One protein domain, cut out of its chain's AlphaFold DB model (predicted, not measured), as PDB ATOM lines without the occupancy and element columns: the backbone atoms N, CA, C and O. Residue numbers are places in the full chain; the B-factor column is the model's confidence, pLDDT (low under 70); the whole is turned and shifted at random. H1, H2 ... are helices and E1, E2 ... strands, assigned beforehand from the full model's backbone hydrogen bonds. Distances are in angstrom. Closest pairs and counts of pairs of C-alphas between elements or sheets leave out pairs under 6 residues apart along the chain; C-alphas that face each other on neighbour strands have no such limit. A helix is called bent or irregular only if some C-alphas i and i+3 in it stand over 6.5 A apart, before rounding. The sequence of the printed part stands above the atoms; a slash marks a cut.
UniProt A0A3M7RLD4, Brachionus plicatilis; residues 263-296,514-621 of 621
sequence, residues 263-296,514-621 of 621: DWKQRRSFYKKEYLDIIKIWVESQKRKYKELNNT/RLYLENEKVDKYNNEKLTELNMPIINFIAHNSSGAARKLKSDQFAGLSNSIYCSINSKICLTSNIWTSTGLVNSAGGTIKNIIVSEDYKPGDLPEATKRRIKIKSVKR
ATOM      1  N   ASP A 263      31.017  44.979  48.109       84.25
ATOM      2  CA  ASP A 263      30.631  45.437  46.776       84.25
ATOM      3  C   ASP A 263      30.444  44.271  45.788       84.25
ATOM      4  O   ASP A 263      31.342  43.862  45.044       84.25
ATOM      5  N   TRP A 264      29.216  43.754  45.734       83.56
ATOM      6  CA  TRP A 264      28.814  42.750  44.747       83.56
ATOM      7  C   TRP A 264      28.901  43.251  43.295       83.56
ATOM      8  O   TRP A 264      29.046  42.426  42.386       83.56
ATOM      9  N   LYS A 265      28.856  44.570  43.046       84.06
ATOM     10  CA  LYS A 265      28.933  45.141  41.691       84.06
ATOM     11  C   LYS A 265      30.341  45.044  41.126       84.06
ATOM     12  O   LYS A 265      30.484  44.770  39.934       84.06
ATOM     13  N   GLN A 266      31.375  45.148  41.963       85.56
ATOM     14  CA  GLN A 266      32.762  44.953  41.535       85.56
ATOM     15  C   GLN A 266      32.942  43.610  40.812       85.56
ATOM     16  O   GLN A 266      33.625  43.538  39.792       85.56
ATOM     17  N   ARG A 267      32.263  42.543  41.258       80.56
ATOM     18  CA  ARG A 267      32.394  41.213  40.641       80.56
ATOM     19  C   ARG A 267      31.824  41.133  39.222       80.56
ATOM     20  O   ARG A 267      32.271  40.300  38.435       80.56
ATOM     21  N   ARG A 268      30.870  42.003  38.870       80.19
ATOM     22  CA  ARG A 268      30.347  42.125  37.501       80.19
ATOM     23  C   ARG A 268      31.441  42.557  36.525       80.19
ATOM     24  O   ARG A 268      31.459  42.071  35.400       80.19
ATOM     25  N   SER A 269      32.361  43.421  36.965       80.62
ATOM     26  CA  SER A 269      33.410  44.000  36.110       80.62
ATOM     27  C   SER A 269      34.363  42.960  35.501       80.62
ATOM     28  O   SER A 269      34.939  43.205  34.445       80.62
ATOM     29  N   PHE A 270      34.461  41.764  36.093       83.56
ATOM     30  CA  PHE A 270      35.249  40.653  35.547       83.56
ATOM     31  C   PHE A 270      34.623  39.994  34.305       83.56
ATOM     32  O   PHE A 270      35.265  39.155  33.671       83.56
ATOM     33  N   TYR A 271      33.381  40.337  33.946       83.62
ATOM     34  CA  TYR A 271      32.654  39.737  32.830       83.62
ATOM     35  C   TYR A 271      32.332  40.767  31.748       83.62
ATOM     36  O   TYR A 271      31.673  41.774  31.996       83.62
ATOM     37  N   LYS A 272      32.731  40.473  30.504       84.75
ATOM     38  CA  LYS A 272      32.302  41.257  29.336       84.75
ATOM     39  C   LYS A 272      30.791  41.120  29.126       84.75
ATOM     40  O   LYS A 272      30.228  40.044  29.331       84.75
ATOM     41  N   LYS A 273      30.158  42.187  28.628       81.50
ATOM     42  CA  LYS A 273      28.708  42.254  28.367       81.50
ATOM     43  C   LYS A 273      28.199  41.105  27.485       81.50
ATOM     44  O   LYS A 273      27.189  40.492  27.807       81.50
ATOM     45  N   GLU A 274      28.965  40.734  26.461       82.50
ATOM     46  CA  GLU A 274      28.669  39.599  25.574       82.50
ATOM     47  C   GLU A 274      28.495  38.275  26.339       82.50
ATOM     48  O   GLU A 274      27.560  37.517  26.083       82.50
ATOM     49  N   TYR A 275      29.354  38.002  27.329       82.38
ATOM     50  CA  TYR A 275      29.246  36.792  28.147       82.38
ATOM     51  C   TYR A 275      28.012  36.820  29.050       82.38
ATOM     52  O   TYR A 275      27.368  35.786  29.233       82.38
ATOM     53  N   LEU A 276      27.654  37.987  29.589       80.38
ATOM     54  CA  LEU A 276      26.464  38.149  30.429       80.38
ATOM     55  C   LEU A 276      25.179  37.871  29.641       80.38
ATOM     56  O   LEU A 276      24.278  37.190  30.139       80.38
ATOM     57  N   ASP A 277      25.121  38.320  28.389       80.56
ATOM     58  CA  ASP A 277      23.982  38.057  27.510       80.56
ATOM     59  C   ASP A 277      23.898  36.578  27.116       80.56
ATOM     60  O   ASP A 277      22.810  35.992  27.146       80.56
ATOM     61  N   ILE A 278      25.040  35.922  26.871       82.25
ATOM     62  CA  ILE A 278      25.099  34.471  26.646       82.25
ATOM     63  C   ILE A 278      24.581  33.704  27.868       82.25
ATOM     64  O   ILE A 278      23.776  32.786  27.704       82.25
ATOM     65  N   ILE A 279      24.990  34.064  29.091       79.69
ATOM     66  CA  ILE A 279      24.597  33.364  30.329       79.69
ATOM     67  C   ILE A 279      23.070  33.337  30.502       79.69
ATOM     68  O   ILE A 279      22.508  32.292  30.850       79.69
ATOM     69  N   LYS A 280      22.371  34.439  30.196       78.31
ATOM     70  CA  LYS A 280      20.900  34.537  30.304       78.31
ATOM     71  C   LYS A 280      20.182  33.509  29.426       78.31
ATOM     72  O   LYS A 280      19.201  32.882  29.849       78.31
ATOM     73  N   ILE A 281      20.684  33.286  28.214       83.06
ATOM     74  CA  ILE A 281      20.071  32.380  27.231       83.06
ATOM     75  C   ILE A 281      20.727  30.997  27.180       83.06
ATOM     76  O   ILE A 281      20.182  30.102  26.534       83.06
ATOM     77  N   TRP A 282      21.840  30.779  27.887       83.88
ATOM     78  CA  TRP A 282      22.680  29.584  27.761       83.88
ATOM     79  C   TRP A 282      21.887  28.286  27.914       83.88
ATOM     80  O   TRP A 282      21.902  27.449  27.020       83.88
ATOM     81  N   VAL A 283      21.097  28.140  28.984       82.44
ATOM     82  CA  VAL A 283      20.291  26.922  29.210       82.44
ATOM     83  C   VAL A 283      19.327  26.650  28.048       82.44
ATOM     84  O   VAL A 283      19.095  25.501  27.686       82.44
ATOM     85  N   GLU A 284      18.743  27.692  27.455       83.00
ATOM     86  CA  GLU A 284      17.811  27.537  26.334       83.00
ATOM     87  C   GLU A 284      18.533  27.230  25.026       83.00
ATOM     88  O   GLU A 284      18.047  26.399  24.260       83.00
ATOM     89  N   SER A 285      19.696  27.841  24.781       83.81
ATOM     90  CA  SER A 285      20.499  27.535  23.597       83.81
ATOM     91  C   SER A 285      21.027  26.100  23.647       83.81
ATOM     92  O   SER A 285      20.923  25.377  22.657       83.81
ATOM     93  N   GLN A 286      21.477  25.636  24.817       83.75
ATOM     94  CA  GLN A 286      21.924  24.258  25.015       83.75
ATOM     95  C   GLN A 286      20.780  23.253  24.860       83.75
ATOM     96  O   GLN A 286      20.968  22.210  24.244       83.75
ATOM     97  N   LYS A 287      19.569  23.574  25.337       82.25
ATOM     98  CA  LYS A 287      18.384  22.733  25.101       82.25
ATOM     99  C   LYS A 287      18.064  22.563  23.617       82.25
ATOM    100  O   LYS A 287      17.652  21.475  23.229       82.25
ATOM    101  N   ARG A 288      18.215  23.619  22.807       81.06
ATOM    102  CA  ARG A 288      17.999  23.544  21.349       81.06
ATOM    103  C   ARG A 288      19.053  22.649  20.698       81.06
ATOM    104  O   ARG A 288      18.676  21.659  20.086       81.06
ATOM    105  N   LYS A 289      20.338  22.902  20.973       80.44
ATOM    106  CA  LYS A 289      21.456  22.075  20.482       80.44
ATOM    107  C   LYS A 289      21.308  20.599  20.865       80.44
ATOM    108  O   LYS A 289      21.495  19.712  20.046       80.44
ATOM    109  N   TYR A 290      20.923  20.312  22.106       74.19
ATOM    110  CA  TYR A 290      20.761  18.936  22.585       74.19
ATOM    111  C   TYR A 290      19.628  18.176  21.886       74.19
ATOM    112  O   TYR A 290      19.758  16.975  21.670       74.19
ATOM    113  N   LYS A 291      18.528  18.853  21.530       65.44
ATOM    114  CA  LYS A 291      17.433  18.230  20.770       65.44
ATOM    115  C   LYS A 291      17.865  17.806  19.365       65.44
ATOM    116  O   LYS A 291      17.304  16.853  18.846       65.44
ATOM    117  N   GLU A 292      18.846  18.490  18.784       57.62
ATOM    118  CA  GLU A 292      19.404  18.165  17.465       57.62
ATOM    119  C   GLU A 292      20.400  16.990  17.528       57.62
ATOM    120  O   GLU A 292      20.566  16.276  16.547       57.62
ATOM    121  N   LEU A 293      21.030  16.758  18.688       56.88
ATOM    122  CA  LEU A 293      22.119  15.787  18.862       56.88
ATOM    123  C   LEU A 293      21.698  14.421  19.434       56.88
ATOM    124  O   LEU A 293      22.426  13.451  19.243       56.88
ATOM    125  N   ASN A 294      20.573  14.312  20.152       52.22
ATOM    126  CA  ASN A 294      20.283  13.117  20.955       52.22
ATOM    127  C   ASN A 294      19.016  12.346  20.561       52.22
ATOM    128  O   ASN A 294      17.916  12.636  21.026       52.22
ATOM    129  N   ASN A 295      19.238  11.234  19.856       50.06
ATOM    130  CA  ASN A 295      18.529   9.971  20.077       50.06
ATOM    131  C   ASN A 295      19.198   9.259  21.271       50.06
ATOM    132  O   ASN A 295      20.011   8.359  21.082       50.06
ATOM    133  N   THR A 296      18.946   9.683  22.514       53.06
ATOM    134  CA  THR A 296      19.573   9.038  23.686       53.06
ATOM    135  C   THR A 296      19.088   7.596  23.838       53.06
ATOM    136  O   THR A 296      17.977   7.353  24.313       53.06
ATOM    137  N   ARG A 514      24.061  15.513  55.987       79.06
ATOM    138  CA  ARG A 514      23.188  15.276  57.143       79.06
ATOM    139  C   ARG A 514      21.728  15.171  56.707       79.06
ATOM    140  O   ARG A 514      21.317  15.796  55.724       79.06
ATOM    141  N   LEU A 515      20.958  14.368  57.433       76.38
ATOM    142  CA  LEU A 515      19.522  14.188  57.247       76.38
ATOM    143  C   LEU A 515      18.826  14.573  58.550       76.38
ATOM    144  O   LEU A 515      19.242  14.129  59.616       76.38
ATOM    145  N   TYR A 516      17.776  15.385  58.456       68.94
ATOM    146  CA  TYR A 516      16.955  15.774  59.603       68.94
ATOM    147  C   TYR A 516      15.484  15.505  59.307       68.94
ATOM    148  O   TYR A 516      15.052  15.519  58.151       68.94
ATOM    149  N   LEU A 517      14.727  15.288  60.380       65.12
ATOM    150  CA  LEU A 517      13.276  15.122  60.333       65.12
ATOM    151  C   LEU A 517      12.554  16.451  60.054       65.12
ATOM    152  O   LEU A 517      11.543  16.458  59.362       65.12
ATOM    153  N   GLU A 518      13.080  17.567  60.567       66.00
ATOM    154  CA  GLU A 518      12.425  18.882  60.552       66.00
ATOM    155  C   GLU A 518      13.168  19.887  59.667       66.00
ATOM    156  O   GLU A 518      14.392  20.008  59.749       66.00
ATOM    157  N   ASN A 519      12.421  20.674  58.887       66.19
ATOM    158  CA  ASN A 519      12.984  21.705  58.010       66.19
ATOM    159  C   ASN A 519      13.724  22.803  58.784       66.19
ATOM    160  O   ASN A 519      14.753  23.279  58.330       66.19
ATOM    161  N   GLU A 520      13.239  23.166  59.969       73.88
ATOM    162  CA  GLU A 520      13.862  24.204  60.796       73.88
ATOM    163  C   GLU A 520      15.292  23.828  61.212       73.88
ATOM    164  O   GLU A 520      16.206  24.645  61.115       73.88
ATOM    165  N   LYS A 521      15.521  22.559  61.576       75.69
ATOM    166  CA  LYS A 521      16.863  22.038  61.890       75.69
ATOM    167  C   LYS A 521      17.762  21.990  60.656       75.69
ATOM    168  O   LYS A 521      18.956  22.266  60.759       75.69
ATOM    169  N   VAL A 522      17.191  21.673  59.489       75.12
ATOM    170  CA  VAL A 522      17.896  21.756  58.200       75.12
ATOM    171  C   VAL A 522      18.359  23.188  57.939       75.12
ATOM    172  O   VAL A 522      19.521  23.396  57.591       75.12
ATOM    173  N   ASP A 523      17.468  24.160  58.120       77.44
ATOM    174  CA  ASP A 523      17.737  25.571  57.851       77.44
ATOM    175  C   ASP A 523      18.770  26.132  58.836       77.44
ATOM    176  O   ASP A 523      19.745  26.742  58.400       77.44
ATOM    177  N   LYS A 524      18.637  25.837  60.139       81.81
ATOM    178  CA  LYS A 524      19.611  26.231  61.173       81.81
ATOM    179  C   LYS A 524      21.018  25.733  60.836       81.81
ATOM    180  O   LYS A 524      21.936  26.536  60.696       81.81
ATOM    181  N   TYR A 525      21.172  24.428  60.613       83.25
ATOM    182  CA  TYR A 525      22.480  23.845  60.312       83.25
ATOM    183  C   TYR A 525      23.067  24.359  58.988       83.25
ATOM    184  O   TYR A 525      24.273  24.581  58.872       83.25
ATOM    185  N   ASN A 526      22.236  24.546  57.957       84.62
ATOM    186  CA  ASN A 526      22.713  25.097  56.688       84.62
ATOM    187  C   ASN A 526      23.159  26.559  56.834       84.62
ATOM    188  O   ASN A 526      24.139  26.933  56.194       84.62
ATOM    189  N   ASN A 527      22.485  27.362  57.665       84.69
ATOM    190  CA  ASN A 527      22.884  28.740  57.954       84.69
ATOM    191  C   ASN A 527      24.207  28.789  58.731       84.69
ATOM    192  O   ASN A 527      25.084  29.563  58.364       84.69
ATOM    193  N   GLU A 528      24.399  27.923  59.729       84.81
ATOM    194  CA  GLU A 528      25.683  27.777  60.437       84.81
ATOM    195  C   GLU A 528      26.814  27.435  59.458       84.81
ATOM    196  O   GLU A 528      27.825  28.133  59.392       84.81
ATOM    197  N   LYS A 529      26.605  26.429  58.596       84.75
ATOM    198  CA  LYS A 529      27.579  26.053  57.560       84.75
ATOM    199  C   LYS A 529      27.808  27.120  56.501       84.75
ATOM    200  O   LYS A 529      28.860  27.111  55.869       84.75
ATOM    201  N   LEU A 530      26.843  28.006  56.274       85.44
ATOM    202  CA  LEU A 530      27.014  29.148  55.387       85.44
ATOM    203  C   LEU A 530      27.937  30.193  56.024       85.44
ATOM    204  O   LEU A 530      28.821  30.699  55.337       85.44
ATOM    205  N   THR A 531      27.765  30.465  57.321       84.94
ATOM    206  CA  THR A 531      28.624  31.376  58.094       84.94
ATOM    207  C   THR A 531      30.058  30.850  58.195       84.94
ATOM    208  O   THR A 531      30.999  31.604  57.976       84.94
ATOM    209  N   GLU A 532      30.241  29.542  58.411       86.31
ATOM    210  CA  GLU A 532      31.566  28.899  58.469       86.31
ATOM    211  C   GLU A 532      32.385  29.007  57.168       86.31
ATOM    212  O   GLU A 532      33.596  28.792  57.189       86.31
ATOM    213  N   LEU A 533      31.766  29.338  56.024       85.69
ATOM    214  CA  LEU A 533      32.512  29.543  54.777       85.69
ATOM    215  C   LEU A 533      33.425  30.773  54.832       85.69
ATOM    216  O   LEU A 533      34.301  30.880  53.977       85.69
ATOM    217  N   ASN A 534      33.219  31.694  55.787       85.19
ATOM    218  CA  ASN A 534      33.964  32.953  55.905       85.19
ATOM    219  C   ASN A 534      34.012  33.738  54.581       85.19
ATOM    220  O   ASN A 534      35.014  34.351  54.222       85.19
ATOM    221  N   MET A 535      32.907  33.694  53.833       86.44
ATOM    222  CA  MET A 535      32.719  34.398  52.567       86.44
ATOM    223  C   MET A 535      31.583  35.414  52.711       86.44
ATOM    224  O   MET A 535      30.632  35.137  53.442       86.44
ATOM    225  N   PRO A 536      31.609  36.532  51.961       86.50
ATOM    226  CA  PRO A 536      30.496  37.475  51.929       86.50
ATOM    227  C   PRO A 536      29.176  36.772  51.592       86.50
ATOM    228  O   PRO A 536      29.075  36.043  50.595       86.50
ATOM    229  N   ILE A 537      28.166  36.987  52.436       88.25
ATOM    230  CA  ILE A 537      26.831  36.399  52.297       88.25
ATOM    231  C   ILE A 537      25.920  37.419  51.624       88.25
ATOM    232  O   ILE A 537      25.792  38.549  52.087       88.25
ATOM    233  N   ILE A 538      25.263  37.012  50.539       85.81
ATOM    234  CA  ILE A 538      24.209  37.784  49.879       85.81
ATOM    235  C   ILE A 538      22.842  37.222  50.267       85.81
ATOM    236  O   ILE A 538      22.659  36.005  50.372       85.81
ATOM    237  N   ASN A 539      21.872  38.114  50.457       88.12
ATOM    238  CA  ASN A 539      20.473  37.750  50.651       88.12
ATOM    239  C   ASN A 539      19.656  38.125  49.415       88.12
ATOM    240  O   ASN A 539      19.646  39.283  49.001       88.12
ATOM    241  N   PHE A 540      18.936  37.151  48.868       84.62
ATOM    242  CA  PHE A 540      17.990  37.338  47.779       84.62
ATOM    243  C   PHE A 540      16.558  37.334  48.299       84.62
ATOM    244  O   PHE A 540      16.125  36.365  48.926       84.62
ATOM    245  N   ILE A 541      15.805  38.390  47.985       83.62
ATOM    246  CA  ILE A 541      14.409  38.553  48.389       83.62
ATOM    247  C   ILE A 541      13.503  38.228  47.201       83.62
ATOM    248  O   ILE A 541      13.675  38.718  46.087       83.62
ATOM    249  N   ALA A 542      12.500  37.384  47.429       80.69
ATOM    250  CA  ALA A 542      11.560  37.003  46.386       80.69
ATOM    251  C   ALA A 542      10.642  38.172  45.985       80.69
ATOM    252  O   ALA A 542      10.004  38.817  46.824       80.69
ATOM    253  N   HIS A 543      10.491  38.380  44.675       81.19
ATOM    254  CA  HIS A 543       9.538  39.342  44.122       81.19
ATOM    255  C   HIS A 543       8.130  38.733  44.149       81.19
ATOM    256  O   HIS A 543       7.817  37.808  43.396       81.19
ATOM    257  N   ASN A 544       7.275  39.258  45.025       77.94
ATOM    258  CA  ASN A 544       5.925  38.755  45.254       77.94
ATOM    259  C   ASN A 544       4.873  39.661  44.603       77.94
ATOM    260  O   ASN A 544       4.935  40.880  44.726       77.94
ATOM    261  N   SER A 545       3.860  39.071  43.964       77.06
ATOM    262  CA  SER A 545       2.783  39.828  43.304       77.06
ATOM    263  C   SER A 545       1.831  40.536  44.276       77.06
ATOM    264  O   SER A 545       1.044  41.373  43.851       77.06
ATOM    265  N   SER A 546       1.834  40.166  45.563       74.62
ATOM    266  CA  SER A 546       1.009  40.798  46.597       74.62
ATOM    267  C   SER A 546       1.605  40.623  47.999       74.62
ATOM    268  O   SER A 546       2.389  39.706  48.255       74.62
ATOM    269  N   GLY A 547       1.182  41.466  48.947       72.94
ATOM    270  CA  GLY A 547       1.564  41.324  50.357       72.94
ATOM    271  C   GLY A 547       1.056  40.027  51.001       72.94
ATOM    272  O   GLY A 547       1.709  39.486  51.888       72.94
ATOM    273  N   ALA A 548      -0.071  39.484  50.523       71.00
ATOM    274  CA  ALA A 548      -0.577  38.182  50.958       71.00
ATOM    275  C   ALA A 548       0.330  37.036  50.487       71.00
ATOM    276  O   ALA A 548       0.624  36.140  51.272       71.00
ATOM    277  N   ALA A 549       0.824  37.104  49.243       65.88
ATOM    278  CA  ALA A 549       1.816  36.168  48.726       65.88
ATOM    279  C   ALA A 549       3.085  36.191  49.596       65.88
ATOM    280  O   ALA A 549       3.489  35.154  50.093       65.88
ATOM    281  N   ARG A 550       3.625  37.367  49.934       73.19
ATOM    282  CA  ARG A 550       4.822  37.487  50.792       73.19
ATOM    283  C   ARG A 550       4.700  36.816  52.176       73.19
ATOM    284  O   ARG A 550       5.717  36.493  52.778       73.19
ATOM    285  N   LYS A 551       3.485  36.613  52.699       71.19
ATOM    286  CA  LYS A 551       3.247  36.011  54.027       71.19
ATOM    287  C   LYS A 551       3.147  34.481  54.021       71.19
ATOM    288  O   LYS A 551       3.161  33.889  55.099       71.19
ATOM    289  N   LEU A 552       3.010  33.828  52.864       66.50
ATOM    290  CA  LEU A 552       2.887  32.365  52.830       66.50
ATOM    291  C   LEU A 552       4.259  31.698  53.014       66.50
ATOM    292  O   LEU A 552       5.292  32.227  52.597       66.50
ATOM    293  N   LYS A 553       4.254  30.511  53.628       65.00
ATOM    294  CA  LYS A 553       5.461  29.696  53.842       65.00
ATOM    295  C   LYS A 553       5.928  29.037  52.537       65.00
ATOM    296  O   LYS A 553       5.118  28.781  51.646       65.00
ATOM    297  N   SER A 554       7.214  28.684  52.470       64.62
ATOM    298  CA  SER A 554       7.850  28.016  51.317       64.62
ATOM    299  C   SER A 554       7.067  26.797  50.805       64.62
ATOM    300  O   SER A 554       6.870  26.615  49.600       64.62
ATOM    301  N   ASP A 555       6.507  26.006  51.719       57.31
ATOM    302  CA  ASP A 555       5.754  24.785  51.399       57.31
ATOM    303  C   ASP A 555       4.442  25.070  50.660       57.31
ATOM    304  O   ASP A 555       3.967  24.270  49.852       57.31
ATOM    305  N   GLN A 556       3.868  26.252  50.889       58.25
ATOM    306  CA  GLN A 556       2.690  26.749  50.182       58.25
ATOM    307  C   GLN A 556       3.056  27.372  48.817       58.25
ATOM    308  O   GLN A 556       2.165  27.642  48.014       58.25
ATOM    309  N   PHE A 557       4.356  27.514  48.523       62.97
ATOM    310  CA  PHE A 557       4.945  28.057  47.292       62.97
ATOM    311  C   PHE A 557       5.810  27.055  46.516       62.97
ATOM    312  O   PHE A 557       6.759  27.430  45.823       62.97
ATOM    313  N   ALA A 558       5.490  25.762  46.592       56.66
ATOM    314  CA  ALA A 558       6.245  24.718  45.894       56.66
ATOM    315  C   ALA A 558       7.755  24.725  46.235       56.66
ATOM    316  O   ALA A 558       8.597  24.503  45.357       56.66
ATOM    317  N   GLY A 559       8.077  24.992  47.506       60.81
ATOM    318  CA  GLY A 559       9.436  24.971  48.043       60.81
ATOM    319  C   GLY A 559      10.266  26.219  47.727       60.81
ATOM    320  O   GLY A 559      11.493  26.146  47.769       60.81
ATOM    321  N   LEU A 560       9.636  27.338  47.347       68.00
ATOM    322  CA  LEU A 560      10.327  28.618  47.174       68.00
ATOM    323  C   LEU A 560      10.258  29.454  48.449       68.00
ATOM    324  O   LEU A 560       9.181  29.875  48.866       68.00
ATOM    325  N   SER A 561      11.426  29.740  49.022       72.81
ATOM    326  CA  SER A 561      11.554  30.666  50.144       72.81
ATOM    327  C   SER A 561      11.421  32.125  49.694       72.81
ATOM    328  O   SER A 561      11.813  32.481  48.582       72.81
ATOM    329  N   ASN A 562      10.907  32.978  50.585       76.25
ATOM    330  CA  ASN A 562      10.852  34.429  50.378       76.25
ATOM    331  C   ASN A 562      12.212  35.118  50.545       76.25
ATOM    332  O   ASN A 562      12.380  36.236  50.065       76.25
ATOM    333  N   SER A 563      13.150  34.466  51.230       81.06
ATOM    334  CA  SER A 563      14.510  34.947  51.465       81.06
ATOM    335  C   SER A 563      15.462  33.768  51.299       81.06
ATOM    336  O   SER A 563      15.197  32.686  51.833       81.06
ATOM    337  N   ILE A 564      16.534  33.949  50.536       83.56
ATOM    338  CA  ILE A 564      17.561  32.925  50.326       83.56
ATOM    339  C   ILE A 564      18.917  33.562  50.587       83.56
ATOM    340  O   ILE A 564      19.321  34.479  49.874       83.56
ATOM    341  N   TYR A 565      19.623  33.032  51.580       86.12
ATOM    342  CA  TYR A 565      21.005  33.387  51.866       86.12
ATOM    343  C   TYR A 565      21.939  32.473  51.090       86.12
ATOM    344  O   TYR A 565      21.747  31.255  51.057       86.12
ATOM    345  N   CYS A 566      22.956  33.047  50.461       88.06
ATOM    346  CA  CYS A 566      23.992  32.256  49.820       88.06
ATOM    347  C   CYS A 566      25.321  33.002  49.768       88.06
ATOM    348  O   CYS A 566      25.387  34.217  49.923       88.06
ATOM    349  N   SER A 567      26.391  32.254  49.541       89.12
ATOM    350  CA  SER A 567      27.728  32.788  49.310       89.12
ATOM    351  C   SER A 567      28.413  31.985  48.209       89.12
ATOM    352  O   SER A 567      27.969  30.899  47.804       89.12
ATOM    353  N   ILE A 568      29.513  32.518  47.690       87.62
ATOM    354  CA  ILE A 568      30.391  31.754  46.803       87.62
ATOM    355  C   ILE A 568      30.925  30.541  47.576       87.62
ATOM    356  O   ILE A 568      31.204  30.623  48.766       87.62
ATOM    357  N   ASN A 569      31.043  29.406  46.891       87.81
ATOM    358  CA  ASN A 569      31.364  28.081  47.427       87.81
ATOM    359  C   ASN A 569      30.269  27.421  48.277       87.81
ATOM    360  O   ASN A 569      30.429  26.264  48.674       87.81
ATOM    361  N   SER A 570      29.117  28.066  48.473       88.00
ATOM    362  CA  SER A 570      27.991  27.410  49.137       88.00
ATOM    363  C   SER A 570      27.449  26.237  48.299       88.00
ATOM    364  O   SER A 570      27.307  26.316  47.072       88.00
ATOM    365  N   LYS A 571      27.186  25.102  48.963       86.38
ATOM    366  CA  LYS A 571      26.576  23.908  48.354       86.38
ATOM    367  C   LYS A 571      25.057  24.138  48.272       86.38
ATOM    368  O   LYS A 571      24.423  24.337  49.304       86.38
ATOM    369  N   ILE A 572      24.459  24.036  47.084       85.12
ATOM    370  CA  ILE A 572      23.027  24.285  46.824       85.12
ATOM    371  C   ILE A 572      22.318  23.100  46.161       85.12
ATOM    372  O   ILE A 572      22.937  22.306  45.458       85.12
ATOM    373  N   CYS A 573      21.007  22.995  46.357       80.88
ATOM    374  CA  CYS A 573      20.158  22.046  45.641       80.88
ATOM    375  C   CYS A 573      19.155  22.803  44.771       80.88
ATOM    376  O   CYS A 573      18.522  23.754  45.227       80.88
ATOM    377  N   LEU A 574      18.953  22.352  43.533       74.44
ATOM    378  CA  LEU A 574      17.854  22.844  42.708       74.44
ATOM    379  C   LEU A 574      16.515  22.461  43.345       74.44
ATOM    380  O   LEU A 574      16.335  21.323  43.756       74.44
ATOM    381  N   THR A 575      15.546  23.373  43.368       72.12
ATOM    382  CA  THR A 575      14.187  23.109  43.888       72.12
ATOM    383  C   THR A 575      13.151  22.913  42.775       72.12
ATOM    384  O   THR A 575      11.948  22.825  43.024       72.12
ATOM    385  N   SER A 576      13.593  22.880  41.515       66.06
ATOM    386  CA  SER A 576      12.750  22.663  40.335       66.06
ATOM    387  C   SER A 576      13.502  21.968  39.218       66.06
ATOM    388  O   SER A 576      14.716  22.104  39.093       66.06
ATOM    389  N   ASN A 577      12.743  21.310  38.348       67.31
ATOM    390  CA  ASN A 577      13.255  20.746  37.110       67.31
ATOM    391  C   ASN A 577      13.540  21.872  36.115       67.31
ATOM    392  O   ASN A 577      12.613  22.514  35.623       67.31
ATOM    393  N   ILE A 578      14.817  22.111  35.828       76.31
ATOM    394  CA  ILE A 578      15.250  23.054  34.794       76.31
ATOM    395  C   ILE A 578      15.418  22.295  33.482       76.31
ATOM    396  O   ILE A 578      14.908  22.731  32.451       76.31
ATOM    397  N   TRP A 579      16.104  21.154  33.516       76.44
ATOM    398  CA  TRP A 579      16.386  20.331  32.346       76.44
ATOM    399  C   TRP A 579      16.566  18.869  32.770       76.44
ATOM    400  O   TRP A 579      17.618  18.465  33.253       76.44
ATOM    401  N   THR A 580      15.498  18.083  32.637       70.44
ATOM    402  CA  THR A 580      15.428  16.718  33.177       70.44
ATOM    403  C   THR A 580      16.390  15.754  32.494       70.44
ATOM    404  O   THR A 580      17.062  15.000  33.186       70.44
ATOM    405  N   SER A 581      16.517  15.819  31.166       68.38
ATOM    406  CA  SER A 581      17.344  14.885  30.386       68.38
ATOM    407  C   SER A 581      18.852  14.999  30.644       68.38
ATOM    408  O   SER A 581      19.590  14.074  30.332       68.38
ATOM    409  N   THR A 582      19.321  16.108  31.221       74.38
ATOM    410  CA  THR A 582      20.738  16.322  31.570       74.38
ATOM    411  C   THR A 582      21.003  16.268  33.073       74.38
ATOM    412  O   THR A 582      22.128  16.506  33.505       74.38
ATOM    413  N   GLY A 583      19.985  15.982  33.889       72.00
ATOM    414  CA  GLY A 583      20.133  15.877  35.342       72.00
ATOM    415  C   GLY A 583      20.015  17.189  36.108       72.00
ATOM    416  O   GLY A 583      20.164  17.188  37.328       72.00
ATOM    417  N   LEU A 584      19.656  18.298  35.450       80.25
ATOM    418  CA  LEU A 584      19.279  19.548  36.125       80.25
ATOM    419  C   LEU A 584      17.834  19.456  36.643       80.25
ATOM    420  O   LEU A 584      16.927  20.178  36.204       80.25
ATOM    421  N   VAL A 585      17.617  18.516  37.560       69.31
ATOM    422  CA  VAL A 585      16.332  18.184  38.183       69.31
ATOM    423  C   VAL A 585      16.217  18.738  39.596       69.31
ATOM    424  O   VAL A 585      17.207  19.105  40.224       69.31
ATOM    425  N   ASN A 586      14.998  18.765  40.132       68.69
ATOM    426  CA  ASN A 586      14.781  19.031  41.547       68.69
ATOM    427  C   ASN A 586      15.639  18.076  42.408       68.69
ATOM    428  O   ASN A 586      15.689  16.873  42.157       68.69
ATOM    429  N   SER A 587      16.290  18.627  43.432       70.31
ATOM    430  CA  SER A 587      17.273  17.998  44.322       70.31
ATOM    431  C   SER A 587      18.622  17.632  43.685       70.31
ATOM    432  O   SER A 587      19.411  16.911  44.312       70.31
ATOM    433  N   ALA A 588      18.912  18.116  42.471       73.94
ATOM    434  CA  ALA A 588      20.267  18.096  41.926       73.94
ATOM    435  C   ALA A 588      21.156  19.052  42.730       73.94
ATOM    436  O   ALA A 588      20.790  20.209  42.943       73.94
ATOM    437  N   GLY A 589      22.290  18.541  43.209       82.00
ATOM    438  CA  GLY A 589      23.256  19.315  43.980       82.00
ATOM    439  C   GLY A 589      24.192  20.113  43.076       82.00
ATOM    440  O   GLY A 589      24.466  19.714  41.948       82.00
ATOM    441  N   GLY A 590      24.712  21.218  43.594       84.19
ATOM    442  CA  GLY A 590      25.727  22.034  42.947       84.19
ATOM    443  C   GLY A 590      26.471  22.899  43.957       84.19
ATOM    444  O   GLY A 590      26.138  22.925  45.142       84.19
ATOM    445  N   THR A 591      27.471  23.624  43.475       87.81
ATOM    446  CA  THR A 591      28.238  24.586  44.271       87.81
ATOM    447  C   THR A 591      28.234  25.919  43.548       87.81
ATOM    448  O   THR A 591      28.516  25.969  42.349       87.81
ATOM    449  N   ILE A 592      27.923  27.001  44.260       88.44
ATOM    450  CA  ILE A 592      27.967  28.345  43.685       88.44
ATOM    451  C   ILE A 592      29.423  28.702  43.390       88.44
ATOM    452  O   ILE A 592      30.241  28.775  44.301       88.44
ATOM    453  N   LYS A 593      29.752  28.929  42.116       88.25
ATOM    454  CA  LYS A 593      31.098  29.356  41.701       88.25
ATOM    455  C   LYS A 593      31.235  30.864  41.570       88.25
ATOM    456  O   LYS A 593      32.303  31.393  41.845       88.25
ATOM    457  N   ASN A 594      30.167  31.553  41.180       86.50
ATOM    458  CA  ASN A 594      30.141  33.007  41.172       86.50
ATOM    459  C   ASN A 594      28.710  33.536  41.315       86.50
ATOM    460  O   ASN A 594      27.749  32.812  41.050       86.50
ATOM    461  N   ILE A 595      28.594  34.798  41.723       86.50
ATOM    462  CA  ILE A 595      27.337  35.533  41.863       86.50
ATOM    463  C   ILE A 595      27.495  36.841  41.093       86.50
ATOM    464  O   ILE A 595      28.411  37.613  41.367       86.50
ATOM    465  N   ILE A 596      26.619  37.065  40.114       85.25
ATOM    466  CA  ILE A 596      26.655  38.242  39.242       85.25
ATOM    467  C   ILE A 596      25.335  38.998  39.396       85.25
ATOM    468  O   ILE A 596      24.253  38.434  39.194       85.25
ATOM    469  N   VAL A 597      25.445  40.274  39.757       85.31
ATOM    470  CA  VAL A 597      24.324  41.196  39.961       85.31
ATOM    471  C   VAL A 597      24.267  42.245  38.843       85.31
ATOM    472  O   VAL A 597      25.229  42.410  38.084       85.31
ATOM    473  N   SER A 598      23.129  42.929  38.709       82.69
ATOM    474  CA  SER A 598      22.961  44.024  37.748       82.69
ATOM    475  C   SER A 598      23.738  45.283  38.166       82.69
ATOM    476  O   SER A 598      24.183  45.414  39.305       82.69
ATOM    477  N   GLU A 599      23.926  46.228  37.240       82.06
ATOM    478  CA  GLU A 599      24.645  47.492  37.507       82.06
ATOM    479  C   GLU A 599      23.907  48.370  38.528       82.06
ATOM    480  O   GLU A 599      24.506  49.030  39.381       82.06
ATOM    481  N   ASP A 600      22.581  48.312  38.492       84.12
ATOM    482  CA  ASP A 600      21.657  49.010  39.377       84.12
ATOM    483  C   ASP A 600      21.316  48.226  40.655       84.12
ATOM    484  O   ASP A 600      20.455  48.670  41.411       84.12
ATOM    485  N   TYR A 601      22.017  47.115  40.929       84.00
ATOM    486  CA  TYR A 601      21.749  46.227  42.065       84.00
ATOM    487  C   TYR A 601      21.603  46.972  43.395       84.00
ATOM    488  O   TYR A 601      22.450  47.801  43.760       84.00
ATOM    489  N   LYS A 602      20.553  46.604  44.133       84.50
ATOM    490  CA  LYS A 602      20.287  46.986  45.519       84.50
ATOM    491  C   LYS A 602      20.236  45.738  46.412       84.50
ATOM    492  O   LYS A 602      19.854  44.665  45.942       84.50
ATOM    493  N   PRO A 603      20.579  45.853  47.710       81.06
ATOM    494  CA  PRO A 603      20.475  44.736  48.645       81.06
ATOM    495  C   PRO A 603      19.091  44.073  48.607       81.06
ATOM    496  O   PRO A 603      18.075  44.730  48.834       81.06
ATOM    497  N   GLY A 604      19.061  42.767  48.330       79.12
ATOM    498  CA  GLY A 604      17.831  41.984  48.200       79.12
ATOM    499  C   GLY A 604      17.411  41.672  46.761       79.12
ATOM    500  O   GLY A 604      16.597  40.765  46.575       79.12
ATOM    501  N   ASP A 605      17.970  42.354  45.757       82.31
ATOM    502  CA  ASP A 605      17.634  42.120  44.350       82.31
ATOM    503  C   ASP A 605      18.123  40.752  43.859       82.31
ATOM    504  O   ASP A 605      19.160  40.236  44.273       82.31
ATOM    505  N   LEU A 606      17.380  40.154  42.928       81.06
ATOM    506  CA  LEU A 606      17.732  38.869  42.325       81.06
ATOM    507  C   LEU A 606      18.954  38.983  41.387       81.06
ATOM    508  O   LEU A 606      19.153  40.021  40.753       81.06
ATOM    509  N   PRO A 607      19.745  37.906  41.210       78.44
ATOM    510  CA  PRO A 607      20.878  37.918  40.291       78.44
ATOM    511  C   PRO A 607      20.414  37.953  38.828       78.44
ATOM    512  O   PRO A 607      19.315  37.492  38.496       78.44
ATOM    513  N   GLU A 608      21.287  38.427  37.933       69.31
ATOM    514  CA  GLU A 608      20.947  38.828  36.553       69.31
ATOM    515  C   GLU A 608      20.374  37.690  35.673       69.31
ATOM    516  O   GLU A 608      19.701  37.936  34.672       69.31
ATOM    517  N   ALA A 609      20.596  36.428  36.054       63.06
ATOM    518  CA  ALA A 609      20.146  35.236  35.333       63.06
ATOM    519  C   ALA A 609      19.141  34.389  36.143       63.06
ATOM    520  O   ALA A 609      19.329  33.186  36.341       63.06
ATOM    521  N   THR A 610      18.046  34.989  36.618       58.25
ATOM    522  CA  THR A 610      16.971  34.278  37.336       58.25
ATOM    523  C   THR A 610      15.826  33.848  36.408       58.25
ATOM    524  O   THR A 610      15.240  34.657  35.695       58.25
ATOM    525  N   LYS A 611      15.459  32.554  36.424       54.00
ATOM    526  CA  LYS A 611      14.468  31.970  35.486       54.00
ATOM    527  C   LYS A 611      13.138  31.498  36.083       54.00
ATOM    528  O   LYS A 611      12.322  30.939  35.351       54.00
ATOM    529  N   ARG A 612      12.861  31.685  37.381       52.59
ATOM    530  CA  ARG A 612      11.655  31.098  38.004       52.59
ATOM    531  C   ARG A 612      10.612  32.152  38.389       52.59
ATOM    532  O   ARG A 612      10.824  32.936  39.303       52.59
ATOM    533  N   ARG A 613       9.452  32.116  37.716       48.28
ATOM    534  CA  ARG A 613       8.219  32.851  38.069       48.28
ATOM    535  C   ARG A 613       7.111  31.846  38.393       48.28
ATOM    536  O   ARG A 613       6.824  30.981  37.570       48.28
ATOM    537  N   ILE A 614       6.469  31.958  39.559       44.97
ATOM    538  CA  ILE A 614       5.268  31.175  39.901       44.97
ATOM    539  C   ILE A 614       4.046  32.097  39.827       44.97
ATOM    540  O   ILE A 614       3.995  33.114  40.510       44.97
ATOM    541  N   LYS A 615       3.050  31.747  39.000       37.97
ATOM    542  CA  LYS A 615       1.739  32.420  38.983       37.97
ATOM    543  C   LYS A 615       0.780  31.685  39.920       37.97
ATOM    544  O   LYS A 615       0.390  30.558  39.621       37.97
ATOM    545  N   ILE A 616       0.355  32.328  41.005       37.91
ATOM    546  CA  ILE A 616      -0.785  31.858  41.805       37.91
ATOM    547  C   ILE A 616      -2.062  32.363  41.129       37.91
ATOM    548  O   ILE A 616      -2.260  33.570  40.999       37.91
ATOM    549  N   LYS A 617      -2.942  31.456  40.686       32.97
ATOM    550  CA  LYS A 617      -4.324  31.833  40.358       32.97
ATOM    551  C   LYS A 617      -5.071  32.010  41.676       32.97
ATOM    552  O   LYS A 617      -5.140  31.057  42.451       32.97
ATOM    553  N   SER A 618      -5.612  33.201  41.931       30.56
ATOM    554  CA  SER A 618      -6.549  33.383  43.035       30.56
ATOM    555  C   SER A 618      -7.736  32.449  42.809       30.56
ATOM    556  O   SER A 618      -8.402  32.489  41.772       30.56
ATOM    557  N   VAL A 619      -7.971  31.554  43.762       28.95
ATOM    558  CA  VAL A 619      -9.269  30.896  43.875       28.95
ATOM    559  C   VAL A 619     -10.195  32.002  44.371       28.95
ATOM    560  O   VAL A 619      -9.996  32.515  45.473       28.95
ATOM    561  N   LYS A 620     -11.103  32.477  43.507       28.28
ATOM    562  CA  LYS A 620     -12.188  33.366  43.942       28.28
ATOM    563  C   LYS A 620     -12.909  32.659  45.096       28.28
ATOM    564  O   LYS A 620     -13.153  31.458  44.988       28.28
ATOM    565  N   ARG A 621     -13.101  33.411  46.184       29.58
ATOM    566  CA  ARG A 621     -13.784  32.986  47.410       29.58
ATOM    567  C   ARG A 621     -15.124  32.336  47.114       29.58
ATOM    568  O   ARG A 621     -15.790  32.828  46.175       29.58
TER     569      ARG A 621
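Overview. This is residues 263 to 296 and 514 to 621 of the 621 residues of a protein of Brachionus plicatilis (UniProt A0A3M7RLD4). Two small antiparallel strand pairs, E2 with E3 and E4 with E5, form the middle of a loosely filled model; the later part of H3 packs on the first pair, mainly on E3, while the kinked helix H2 stands well off on the far side. Long loops fill much of the rest, and the last one, residues 592 to 621, runs far out from the middle. Look for 142 printed residues with five named helices and five named strands in the order H1 H2 E1 H3 E2 H4 H5 E3 E4 E5, the class being mixed, helices and strands, with under half of the residues in named elements. The whole is only just compact, close to loose, with a radius of gyration of the C-alphas of 17.3 A and spans of 43 by 40 by 35 A.

Along the chain. Find C-alpha 537 at (26.831, 36.399, 52.297); from there E2 runs 13.2 A to residue 541, and E3, residues 563 to 567, covers 13.6 A. E4 is residues 571 to 573 and E5 is residues 589 to 591, ending at C-alpha 591 at (28.238, 24.586, 44.271). H3, residues 519 to 531, is 18.4 A long. E1 is residues 514 to 516, H4 547 to 550, H5 554 to 557. H1, residues 266 to 270, begins at C-alpha 266 at (32.762, 44.953, 41.535). H2, residues 273 to 293, was assigned as one helix by its hydrogen bonds but is bent: C-alphas 280 and 283 are 7.7 A apart. Its arms are H2a, residues 273 to 280, and H2b, residues 283 to 293, 15.3 A long.

Arrangement. Start at E2 and E3, antiparallel at 154 degrees, where N 538 and O 566 are 2.9 A apart, within hydrogen-bond range. The closest C-alphas of H3 and E3 are those of Leu 530 and Cys 566, 7.1 A. E4 and E5 form an antiparallel hairpin at 144 degrees, with N 572 and O 590 at 2.8 A, within hydrogen-bond range. E1 pairs with no named strand; its closest C-alpha to H3 is Tyr 516, 6.2 A from that of Val 522. H4 and H5 are apart from each other and from H3. H2a and H2b stand at a steep tilt of 69 degrees, only just short of about perpendicular, and both are apart from E2, E3, E4 and E5. H1 is apart from H2a. Every O i to N i+4 pair is within hydrogen-bond range in H2a, H2b and H3; H1 has 0 of 1, beside 1 of 2 O i to N i+3 pairs, and H4 and H5 are too short for an i+4 pair.

Size, cuts and confidence. The two C-alphas farthest apart, those of Phe 270 and Arg 621, are 51.0 A apart. Residues 297 to 513 are not printed, and C-alphas 296 and 514 stand 34.2 A apart across this cut. Of the links printed whole, E4 to E5 is long, with 15 residues. The mean pLDDT of the printed part is 74.5; look for values under 70 at, among others, residues 291 to 296, 552 to 560 and 608 to 621.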